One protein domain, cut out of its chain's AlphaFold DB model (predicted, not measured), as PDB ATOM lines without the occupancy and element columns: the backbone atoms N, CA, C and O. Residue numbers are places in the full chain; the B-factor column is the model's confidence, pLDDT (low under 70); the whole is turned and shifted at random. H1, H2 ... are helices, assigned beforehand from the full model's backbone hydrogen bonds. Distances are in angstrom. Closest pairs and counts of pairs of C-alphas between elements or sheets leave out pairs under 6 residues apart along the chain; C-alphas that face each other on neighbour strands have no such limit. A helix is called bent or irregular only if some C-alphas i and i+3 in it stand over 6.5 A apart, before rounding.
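What this domain is: This is residues 2 to 76 of the 306 residues of an uncharacterized protein of Aspergillus ochraceoroseus (UniProt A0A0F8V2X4). Four helices form an open frame with few contacts: H3 is on one side and H4 on the opposite side, with the two short helices H1 and H2 meeting at a corner between them, so that the frame is traced as H4, H1, H2, H3. A long link, residues 38 to 59, swings out past the end of H3, turns back near Val 44 and returns to the first residue of H4. The printed part has 75 residues with four named helices, in the order H1, H2, H3, H4, and no named strand; the class is all helix. The whole is compact, with a radius of gyration of the C-alphas of 12.1 A, and spans 33 by 24 by 19 A.

Where its parts are: H1 is residues 2 to 7, from C-alpha 2 at (-121.860, 56.424, 45.727), and is 9.3 A long from first to last C-alpha. H2, residues 11 to 18, measures 10.4 A. H3, residues 22 to 37, is the longest helix with 16 residues and measures 22.4 A; it ends with C-alpha 37 at (-113.264, 59.921, 31.775). H4, residues 60 to 74, measures 21.0 A and ends with C-alpha 74 at (-103.020, 54.730, 47.615). H4 is irregular: C-alphas 68 and 71 are 7.2 A apart, and its line is a rough one.

How they stand to each other: H1 and H2 touch only at the corner by their link, and only just, with 3 pairs of C-alphas within 8 A. Their closest C-alphas are those of Cys 7 and Leu 14, 6.2 A apart, and their lines are about perpendicular at 86 degrees. H2 and H3 only just touch, with 3 such pairs; the closest C-alphas are those of Ser 15 and Leu 25, 6.9 A apart. H3 touches H2 with residues 22 to 25 alone, at a steep tilt of 50 degrees, opposite ways. H1 and H4 only just touch, also with 3 such pairs, and H4 does so with residues 61 to 62 alone. Their closest C-alphas are those of Ala 2 and Ala 62, 5.5 A apart, at a steep tilt of 55 degrees, opposite ways. H1 and H3 are apart, as are H2 and H4, and H3 and H4. Every O i to N i+4 pair is within hydrogen-bond range in H1, H2 and H3; in H4 9 of 11 are.

The domain as a whole: The two C-alphas farthest apart are those of Val 44 and Gly 58, at 33.5 A. The printed part has no cut. The links H1 to H2 and H2 to H3 are tight, with 3 residues each, and the link H3 to H4 is long, with 22 residues. The mean pLDDT of the printed part is 79.4; residues 44 to 58 are under 70.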
ATOM      1  N   ALA A   2    -121.215  56.538  44.403       84.94
ATOM      2  CA  ALA A   2    -121.860  56.424  45.727       84.94
ATOM      3  C   ALA A   2    -121.928  57.766  46.496       84.94
ATOM      4  O   ALA A   2    -123.022  58.238  46.771       84.94
ATOM      5  N   LEU A   3    -120.781  58.427  46.715       82.81
ATOM      6  CA  LEU A   3    -120.707  59.741  47.379       82.81
ATOM      7  C   LEU A   3    -121.535  60.845  46.692       82.81
ATOM      8  O   LEU A   3    -122.082  61.690  47.384       82.81
ATOM      9  N   TYR A   4    -121.673  60.812  45.361       87.38
ATOM     10  CA  TYR A   4    -122.486  61.787  44.620       87.38
ATOM     11  C   TYR A   4    -123.972  61.666  44.990       87.38
ATOM     12  O   TYR A   4    -124.600  62.665  45.311       87.38
ATOM     13  N   ARG A   5    -124.508  60.438  45.066       87.38
ATOM     14  CA  ARG A   5    -125.888  60.193  45.537       87.38
ATOM     15  C   ARG A   5    -126.089  60.515  47.020       87.38
ATOM     16  O   ARG A   5    -127.217  60.689  47.456       87.38
ATOM     17  N   CYS A   6    -125.015  60.567  47.805       81.19
ATOM     18  CA  CYS A   6    -125.075  60.932  49.217       81.19
ATOM     19  C   CYS A   6    -125.265  62.443  49.428       81.19
ATOM     20  O   CYS A   6    -125.895  62.832  50.412       81.19
ATOM     21  N   CYS A   7    -124.738  63.279  48.526       83.69
ATOM     22  CA  CYS A   7    -124.880  64.738  48.561       83.69
ATOM     23  C   CYS A   7    -125.811  65.319  47.484       83.69
ATOM     24  O   CYS A   7    -126.009  66.525  47.471       83.69
ATOM     25  N   ASP A   8    -126.359  64.498  46.586       87.56
ATOM     26  CA  ASP A   8    -127.123  64.932  45.401       87.56
ATOM     27  C   ASP A   8    -126.343  65.916  44.498       87.56
ATOM     28  O   ASP A   8    -126.876  66.856  43.918       87.56
ATOM     29  N   GLY A   9    -125.018  65.732  44.431       88.06
ATOM     30  CA  GLY A   9    -124.096  66.646  43.748       88.06
ATOM     31  C   GLY A   9    -123.706  67.909  44.530       88.06
ATOM     32  O   GLY A   9    -122.787  68.603  44.100       88.06
ATOM     33  N   ASP A  10    -124.312  68.181  45.691       90.69
ATOM     34  CA  ASP A  10    -123.969  69.306  46.576       90.69
ATOM     35  C   ASP A  10    -122.664  69.031  47.351       90.69
ATOM     36  O   ASP A  10    -122.621  68.671  48.536       90.69
ATOM     37  N   TRP A  11    -121.552  69.147  46.628       89.44
ATOM     38  CA  TRP A  11    -120.206  68.928  47.150       89.44
ATOM     39  C   TRP A  11    -119.771  69.985  48.177       89.44
ATOM     40  O   TRP A  11    -118.939  69.679  49.034       89.44
ATOM     41  N   GLU A  12    -120.339  71.194  48.137       88.19
ATOM     42  CA  GLU A  12    -120.034  72.268  49.089       88.19
ATOM     43  C   GLU A  12    -120.669  72.007  50.457       88.19
ATOM     44  O   GLU A  12    -119.993  72.063  51.485       88.19
ATOM     45  N   ARG A  13    -121.944  71.613  50.506       87.00
ATOM     46  CA  ARG A  13    -122.584  71.162  51.752       87.00
ATOM     47  C   ARG A  13    -121.915  69.913  52.314       87.00
ATOM     48  O   ARG A  13    -121.788  69.775  53.538       87.00
ATOM     49  N   LEU A  14    -121.451  69.004  51.452       83.38
ATOM     50  CA  LEU A  14    -120.682  67.838  51.892       83.38
ATOM     51  C   LEU A  14    -119.341  68.251  52.519       83.38
ATOM     52  O   LEU A  14    -119.003  67.749  53.592       83.38
ATOM     53  N   SER A  15    -118.596  69.179  51.910       85.69
ATOM     54  CA  SER A  15    -117.312  69.635  52.456       85.69
ATOM     55  C   SER A  15    -117.485  70.437  53.747       85.69
ATOM     56  O   SER A  15    -116.803  70.134  54.728       85.69
ATOM     57  N   MET A  16    -118.461  71.349  53.812       85.44
ATOM     58  CA  MET A  16    -118.809  72.104  55.023       85.44
ATOM     59  C   MET A  16    -119.201  71.177  56.182       85.44
ATOM     60  O   MET A  16    -118.621  71.264  57.266       85.44
ATOM     61  N   SER A  17    -120.126  70.235  55.958       82.31
ATOM     62  CA  SER A  17    -120.580  69.296  57.001       82.31
ATOM     63  C   SER A  17    -119.489  68.336  57.492       82.31
ATOM     64  O   SER A  17    -119.583  67.815  58.605       82.31
ATOM     65  N   ARG A  18    -118.434  68.118  56.696       78.75
ATOM     66  CA  ARG A  18    -117.289  67.249  57.024       78.75
ATOM     67  C   ARG A  18    -116.003  68.015  57.364       78.75
ATOM     68  O   ARG A  18    -114.999  67.376  57.664       78.75
ATOM     69  N   LYS A  19    -116.029  69.355  57.362       83.62
ATOM     70  CA  LYS A  19    -114.864  70.248  57.559       83.62
ATOM     71  C   LYS A  19    -113.698  69.960  56.593       83.62
ATOM     72  O   LYS A  19    -112.530  70.109  56.953       83.62
ATOM     73  N   ILE A  20    -114.016  69.537  55.370       83.12
ATOM     74  CA  ILE A  20    -113.040  69.285  54.300       83.12
ATOM     75  C   ILE A  20    -112.625  70.633  53.700       83.12
ATOM     76  O   ILE A  20    -113.476  71.454  53.368       83.12
ATOM     77  N   GLN A  21    -111.320  70.859  53.552       85.75
ATOM     78  CA  GLN A  21    -110.783  72.080  52.943       85.75
ATOM     79  C   GLN A  21    -111.107  72.134  51.445       85.75
ATOM     80  O   GLN A  21    -110.977  71.121  50.758       85.75
ATOM     81  N   THR A  22    -111.445  73.311  50.914       86.12
ATOM     82  CA  THR A  22    -111.810  73.503  49.495       86.12
ATOM     83  C   THR A  22    -110.732  72.994  48.530       86.12
ATOM     84  O   THR A  22    -111.044  72.403  47.501       86.12
ATOM     85  N   GLU A  23    -109.454  73.130  48.892       86.12
ATOM     86  CA  GLU A  23    -108.326  72.619  48.101       86.12
ATOM     87  C   GLU A  23    -108.292  71.076  48.043       86.12
ATOM     88  O   GLU A  23    -107.959  70.495  47.012       86.12
ATOM     89  N   ASP A  24    -108.662  70.387  49.129       83.38
ATOM     90  CA  ASP A  24    -108.766  68.921  49.165       83.38
ATOM     91  C   ASP A  24    -110.105  68.413  48.592       83.38
ATOM     92  O   ASP A  24    -110.169  67.264  48.146       83.38
ATOM     93  N   LEU A  25    -111.137  69.267  48.525       85.56
ATOM     94  CA  LEU A  25    -112.330  69.021  47.715       85.56
ATOM     95  C   LEU A  25    -111.986  69.029  46.222       85.56
ATOM     96  O   LEU A  25    -112.259  68.043  45.539       85.56
ATOM     97  N   GLN A  26    -111.333  70.088  45.732       87.62
ATOM     98  CA  GLN A  26    -110.982  70.216  44.316       87.62
ATOM     99  C   GLN A  26    -110.157  69.018  43.832       87.62
ATOM    100  O   GLN A  26    -110.544  68.366  42.870       87.62
ATOM    101  N   LYS A  27    -109.105  68.626  44.568       85.19
ATOM    102  CA  LYS A  27    -108.272  67.452  44.227       85.19
ATOM    103  C   LYS A  27    -109.081  66.157  44.100       85.19
ATOM    104  O   LYS A  27    -108.735  65.300  43.287       85.19
ATOM    105  N   PHE A  28    -110.115  65.967  44.926       85.69
ATOM    106  CA  PHE A  28    -110.993  64.801  44.820       85.69
ATOM    107  C   PHE A  28    -111.873  64.873  43.571       85.69
ATOM    108  O   PHE A  28    -112.022  63.859  42.894       85.69
ATOM    109  N   LEU A  29    -112.422  66.048  43.249       88.31
ATOM    110  CA  LEU A  29    -113.232  66.250  42.047       88.31
ATOM    111  C   LEU A  29    -112.394  66.090  40.770       88.31
ATOM    112  O   LEU A  29    -112.821  65.368  39.874       88.31
ATOM    113  N   ASP A  30    -111.175  66.636  40.730       88.12
ATOM    114  CA  ASP A  30    -110.204  66.444  39.640       88.12
ATOM    115  C   ASP A  30    -109.924  64.949  39.407       88.12
ATOM    116  O   ASP A  30    -110.005  64.443  38.286       88.12
ATOM    117  N   TYR A  31    -109.628  64.214  40.485       85.88
ATOM    118  CA  TYR A  31    -109.379  62.776  40.434       85.88
ATOM    119  C   TYR A  31    -110.620  61.981  40.015       85.88
ATOM    120  O   TYR A  31    -110.505  61.043  39.230       85.88
ATOM    121  N   ALA A  32    -111.804  62.339  40.516       87.81
ATOM    122  CA  ALA A  32    -113.054  61.676  40.161       87.81
ATOM    123  C   ALA A  32    -113.416  61.911  38.687       87.81
ATOM    124  O   ALA A  32    -113.825  60.966  38.015       87.81
ATOM    125  N   ALA A  33    -113.216  63.126  38.172       89.50
ATOM    126  CA  ALA A  33    -113.406  63.454  36.763       89.50
ATOM    127  C   ALA A  33    -112.445  62.652  35.871       89.50
ATOM    128  O   ALA A  33    -112.898  61.991  34.940       89.50
ATOM    129  N   LEU A  34    -111.146  62.630  36.200       88.31
ATOM    130  CA  LEU A  34    -110.144  61.851  35.462       88.31
ATOM    131  C   LEU A  34    -110.399  60.338  35.534       88.31
ATOM    132  O   LEU A  34    -110.242  59.649  34.531       88.31
ATOM    133  N   PHE A  35    -110.815  59.813  36.691       88.38
ATOM    134  CA  PHE A  35    -111.163  58.398  36.839       88.38
ATOM    135  C   PHE A  35    -112.364  58.022  35.964       88.38
ATOM    136  O   PHE A  35    -112.355  56.971  35.329       88.38
ATOM    137  N   LEU A  36    -113.399  58.866  35.929       91.00
ATOM    138  CA  LEU A  36    -114.608  58.606  35.150       91.00
ATOM    139  C   LEU A  36    -114.368  58.753  33.643       91.00
ATOM    140  O   LEU A  36    -114.849  57.913  32.891       91.00
ATOM    141  N   SER A  37    -113.583  59.741  33.200       89.69
ATOM    142  CA  SER A  37    -113.264  59.921  31.775       89.69
ATOM    143  C   SER A  37    -112.316  58.861  31.203       89.69
ATOM    144  O   SER A  37    -112.300  58.662  29.994       89.69
ATOM    145  N   ASN A  38    -111.552  58.163  32.053       87.94
ATOM    146  CA  ASN A  38    -110.662  57.059  31.662       87.94
ATOM    147  C   ASN A  38    -111.206  55.670  32.055       87.94
ATOM    148  O   ASN A  38    -110.503  54.673  31.892       87.94
ATOM    149  N   ILE A  39    -112.413  55.608  32.640       89.81
ATOM    150  CA  ILE A  39    -113.052  54.402  33.205       89.81
ATOM    151  C   ILE A  39    -112.086  53.601  34.120       89.81
ATOM    152  O   ILE A  39    -112.087  52.372  34.174       89.81
ATOM    153  N   GLY A  40    -111.219  54.300  34.864       88.19
ATOM    154  CA  GLY A  40    -110.172  53.675  35.675       88.19
ATOM    155  C   GLY A  40    -109.092  54.629  36.193       88.19
ATOM    156  O   GLY A  40    -109.023  55.802  35.837       88.19
ATOM    157  N   ASN A  41    -108.210  54.111  37.053       84.62
ATOM    158  CA  ASN A  41    -107.157  54.868  37.745       84.62
ATOM    159  C   ASN A  41    -105.761  54.778  37.085       84.62
ATOM    160  O   ASN A  41    -104.759  54.999  37.764       84.62
ATOM    161  N   TYR A  42    -105.683  54.457  35.789       81.31
ATOM    162  CA  TYR A  42    -104.422  54.315  35.047       81.31
ATOM    163  C   TYR A  42    -104.274  55.407  33.989       81.31
ATOM    164  O   TYR A  42    -104.678  55.234  32.841       81.31
ATOM    165  N   PHE A  43    -103.669  56.526  34.389       72.94
ATOM    166  CA  PHE A  43    -103.332  57.642  33.506       72.94
ATOM    167  C   PHE A  43    -102.036  58.332  33.961       72.94
ATOM    168  O   PHE A  43    -101.707  58.369  35.153       72.94
ATOM    169  N   VAL A  44    -101.294  58.905  33.011       53.88
ATOM    170  CA  VAL A  44    -100.012  59.576  33.268       53.88
ATOM    171  C   VAL A  44    -100.226  60.803  34.168       53.88
ATOM    172  O   VAL A  44    -100.852  61.778  33.767       53.88
ATOM    173  N   ARG A  45     -99.643  60.774  35.377       55.53
ATOM    174  CA  ARG A  45     -99.692  61.843  36.407       55.53
ATOM    175  C   ARG A  45    -101.051  62.078  37.100       55.53
ATOM    176  O   ARG A  45    -101.355  63.210  37.476       55.53
ATOM    177  N   LEU A  46    -101.812  61.025  37.410       60.16
ATOM    178  CA  LEU A  46    -102.891  61.127  38.409       60.16
ATOM    179  C   LEU A  46    -102.352  61.593  39.780       60.16
ATOM    180  O   LEU A  46    -101.689  60.842  40.499       60.16
ATOM    181  N   ARG A  47    -102.661  62.838  40.169       61.03
ATOM    182  CA  ARG A  47    -102.436  63.342  41.534       61.03
ATOM    183  C   ARG A  47    -103.454  62.688  42.471       61.03
ATOM    184  O   ARG A  47    -104.638  62.994  42.406       61.03
ATOM    185  N   ARG A  48    -102.993  61.787  43.342       68.12
ATOM    186  CA  ARG A  48    -103.861  61.042  44.269       68.12
ATOM    187  C   ARG A  48    -104.395  61.979  45.382       68.12
ATOM    188  O   ARG A  48    -103.580  62.554  46.108       68.12
ATOM    189  N   PRO A  49    -105.723  62.169  45.529       64.12
ATOM    190  CA  PRO A  49    -106.312  63.116  46.486       64.12
ATOM    191  C   PRO A  49    -106.228  62.648  47.945       64.12
ATOM    192  O   PRO A  49    -106.138  61.456  48.221       64.12
ATOM    193  N   LYS A  50    -106.335  63.563  48.919       63.78
ATOM    194  CA  LYS A  50    -106.296  63.243  50.365       63.78
ATOM    195  C   LYS A  50    -107.626  62.672  50.903       63.78
ATOM    196  O   LYS A  50    -108.173  63.144  51.898       63.78
ATOM    197  N   VAL A  51    -108.143  61.609  50.280       62.31
ATOM    198  CA  VAL A  51    -109.479  61.039  50.585       62.31
ATOM    199  C   VAL A  51    -109.596  60.459  52.003       62.31
ATOM    200  O   VAL A  51    -110.700  60.298  52.501       62.31
ATOM    201  N   ARG A  52    -108.495  60.215  52.730       60.78
ATOM    202  CA  ARG A  52    -108.554  59.711  54.123       60.78
ATOM    203  C   ARG A  52    -109.326  60.622  55.098       60.78
ATOM    204  O   ARG A  52    -109.787  60.135  56.123       60.78
ATOM    205  N   ALA A  53    -109.502  61.909  54.783       56.12
ATOM    206  CA  ALA A  53    -110.350  62.824  55.559       56.12
ATOM    207  C   ALA A  53    -111.864  62.654  55.289       56.12
ATOM    208  O   ALA A  53    -112.689  63.070  56.099       56.12
ATOM    209  N   TRP A  54    -112.244  62.017  54.178       62.62
ATOM    210  CA  TRP A  54    -113.624  61.860  53.705       62.62
ATOM    211  C   TRP A  54    -114.363  60.716  54.413       62.62
ATOM    212  O   TRP A  54    -115.023  59.896  53.776       62.62
ATOM    213  N   ASN A  55    -114.238  60.628  55.740       59.94
ATOM    214  CA  ASN A  55    -114.868  59.581  56.540       59.94
ATOM    215  C   ASN A  55    -116.388  59.569  56.294       59.94
ATOM    216  O   ASN A  55    -117.117  60.430  56.795       59.94
ATOM    217  N   ALA A  56    -116.861  58.586  55.526       60.59
ATOM    218  CA  ALA A  56    -118.240  58.469  55.064       60.59
ATOM    219  C   ALA A  56    -119.179  57.862  56.127       60.59
ATOM    220  O   ALA A  56    -120.166  57.213  55.800       60.59
ATOM    221  N   SER A  57    -118.911  58.115  57.410       55.97
ATOM    222  CA  SER A  57    -119.665  57.627  58.577       55.97
ATOM    223  C   SER A  57    -121.146  58.034  58.646       55.97
ATOM    224  O   SER A  57    -121.852  57.574  59.533       55.97
ATOM    225  N   GLY A  58    -121.633  58.889  57.735       62.88
ATOM    226  CA  GLY A  58    -123.070  59.158  57.554       62.88
ATOM    227  C   GLY A  58    -123.742  58.324  56.454       62.88
ATOM    228  O   GLY A  58    -124.952  58.410  56.291       62.88
ATOM    229  N   TYR A  59    -122.973  57.544  55.691       74.50
ATOM    230  CA  TYR A  59    -123.424  56.825  54.498       74.50
ATOM    231  C   TYR A  59    -122.737  55.446  54.429       74.50
ATOM    232  O   TYR A  59    -121.763  55.288  53.687       74.50
ATOM    233  N   PRO A  60    -123.209  54.439  55.193       77.06
ATOM    234  CA  PRO A  60    -122.488  53.179  55.412       77.06
ATOM    235  C   PRO A  60    -121.996  52.494  54.130       77.06
ATOM    236  O   PRO A  60    -120.808  52.208  54.012       77.06
ATOM    237  N   ALA A  61    -122.855  52.361  53.114       79.44
ATOM    238  CA  ALA A  61    -122.492  51.759  51.829       79.44
ATOM    239  C   ALA A  61    -121.383  52.526  51.072       79.44
ATOM    240  O   ALA A  61    -120.558  51.915  50.394       79.44
ATOM    241  N   ALA A  62    -121.319  53.856  51.197       80.06
ATOM    242  CA  ALA A  62    -120.227  54.644  50.623       80.06
ATOM    243  C   ALA A  62    -118.923  54.468  51.422       80.06
ATOM    244  O   ALA A  62    -117.850  54.435  50.823       80.06
ATOM    245  N   GLY A  63    -119.014  54.306  52.747       80.44
ATOM    246  CA  GLY A  63    -117.879  53.984  53.618       80.44
ATOM    247  C   GLY A  63    -117.300  52.594  53.366       80.44
ATOM    248  O   GLY A  63    -116.089  52.457  53.234       80.44
ATOM    249  N   GLU A  64    -118.143  51.572  53.214       83.56
ATOM    250  CA  GLU A  64    -117.706  50.222  52.840       83.56
ATOM    251  C   GLU A  64    -117.001  50.194  51.483       83.56
ATOM    252  O   GLU A  64    -115.916  49.623  51.366       83.56
ATOM    253  N   LEU A  65    -117.591  50.828  50.463       85.56
ATOM    254  CA  LEU A  65    -116.976  50.923  49.139       85.56
ATOM    255  C   LEU A  65    -115.641  51.671  49.205       85.56
ATOM    256  O   LEU A  65    -114.656  51.179  48.660       85.56
ATOM    257  N   LEU A  66    -115.585  52.806  49.913       81.75
ATOM    258  CA  LEU A  66    -114.352  53.566  50.119       81.75
ATOM    259  C   LEU A  66    -113.281  52.712  50.811       81.75
ATOM    260  O   LEU A  66    -112.159  52.653  50.318       81.75
ATOM    261  N   ASN A  67    -113.620  51.993  51.882       82.69
ATOM    262  CA  ASN A  67    -112.686  51.117  52.595       82.69
ATOM    263  C   ASN A  67    -112.100  50.021  51.688       82.69
ATOM    264  O   ASN A  67    -110.898  49.774  51.752       82.69
ATOM    265  N   ARG A  68    -112.909  49.416  50.803       85.31
ATOM    266  CA  ARG A  68    -112.444  48.402  49.834       85.31
ATOM    267  C   ARG A  68    -111.474  48.966  48.789       85.31
ATOM    268  O   ARG A  68    -110.593  48.238  48.344       85.31
ATOM    269  N   VAL A  69    -111.625  50.232  48.384       83.62
ATOM    270  CA  VAL A  69    -110.782  50.849  47.336       83.62
ATOM    271  C   VAL A  69    -109.674  51.758  47.864       83.62
ATOM    272  O   VAL A  69    -108.778  52.095  47.095       83.62
ATOM    273  N   MET A  70    -109.690  52.158  49.142       79.94
ATOM    274  CA  MET A  70    -108.696  53.077  49.713       79.94
ATOM    275  C   MET A  70    -107.271  52.562  49.548       79.94
ATOM    276  O   MET A  70    -106.404  53.323  49.130       79.94
ATOM    277  N   GLU A  71    -107.006  51.297  49.883       81.00
ATOM    278  CA  GLU A  71    -105.640  50.784  49.799       81.00
ATOM    279  C   GLU A  71    -105.155  50.717  48.338       81.00
ATOM    280  O   GLU A  71    -104.172  51.399  48.056       81.00
ATOM    281  N   PRO A  72    -105.863  50.090  47.370       80.19
ATOM    282  CA  PRO A  72    -105.486  50.167  45.950       80.19
ATOM    283  C   PRO A  72    -105.357  51.600  45.404       80.19
ATOM    284  O   PRO A  72    -104.443  51.903  44.639       80.19
ATOM    285  N   MET A  73    -106.217  52.528  45.842       79.62
ATOM    286  CA  MET A  73    -106.156  53.945  45.457       79.62
ATOM    287  C   MET A  73    -104.887  54.651  45.966       79.62
ATOM    288  O   MET A  73    -104.448  55.625  45.353       79.62
ATOM    289  N   PHE A  74    -104.247  54.161  47.033       76.50
ATOM    290  CA  PHE A  74    -103.020  54.730  47.615       76.50
ATOM    291  C   PHE A  74    -101.778  53.833  47.522       76.50
ATOM    292  O   PHE A  74    -100.687  54.298  47.852       76.50
ATOM    293  N   GLN A  75    -101.907  52.599  47.030       74.88
ATOM    294  CA  GLN A  75    -100.794  51.679  46.809       74.88
ATOM    295  C   GLN A  75     -99.753  52.291  45.865       74.88
ATOM    296  O   GLN A  75    -100.058  52.718  44.746       74.88
ATOM    297  N   LEU A  76     -98.504  52.305  46.333       71.25
ATOM    298  CA  LEU A  76     -97.320  52.343  45.477       71.25
ATOM    299  C   LEU A  76     -97.363  51.127  44.514       71.25
ATOM    300  O   LEU A  76     -98.099  50.191  44.799       71.25
TER     301      LEU A  76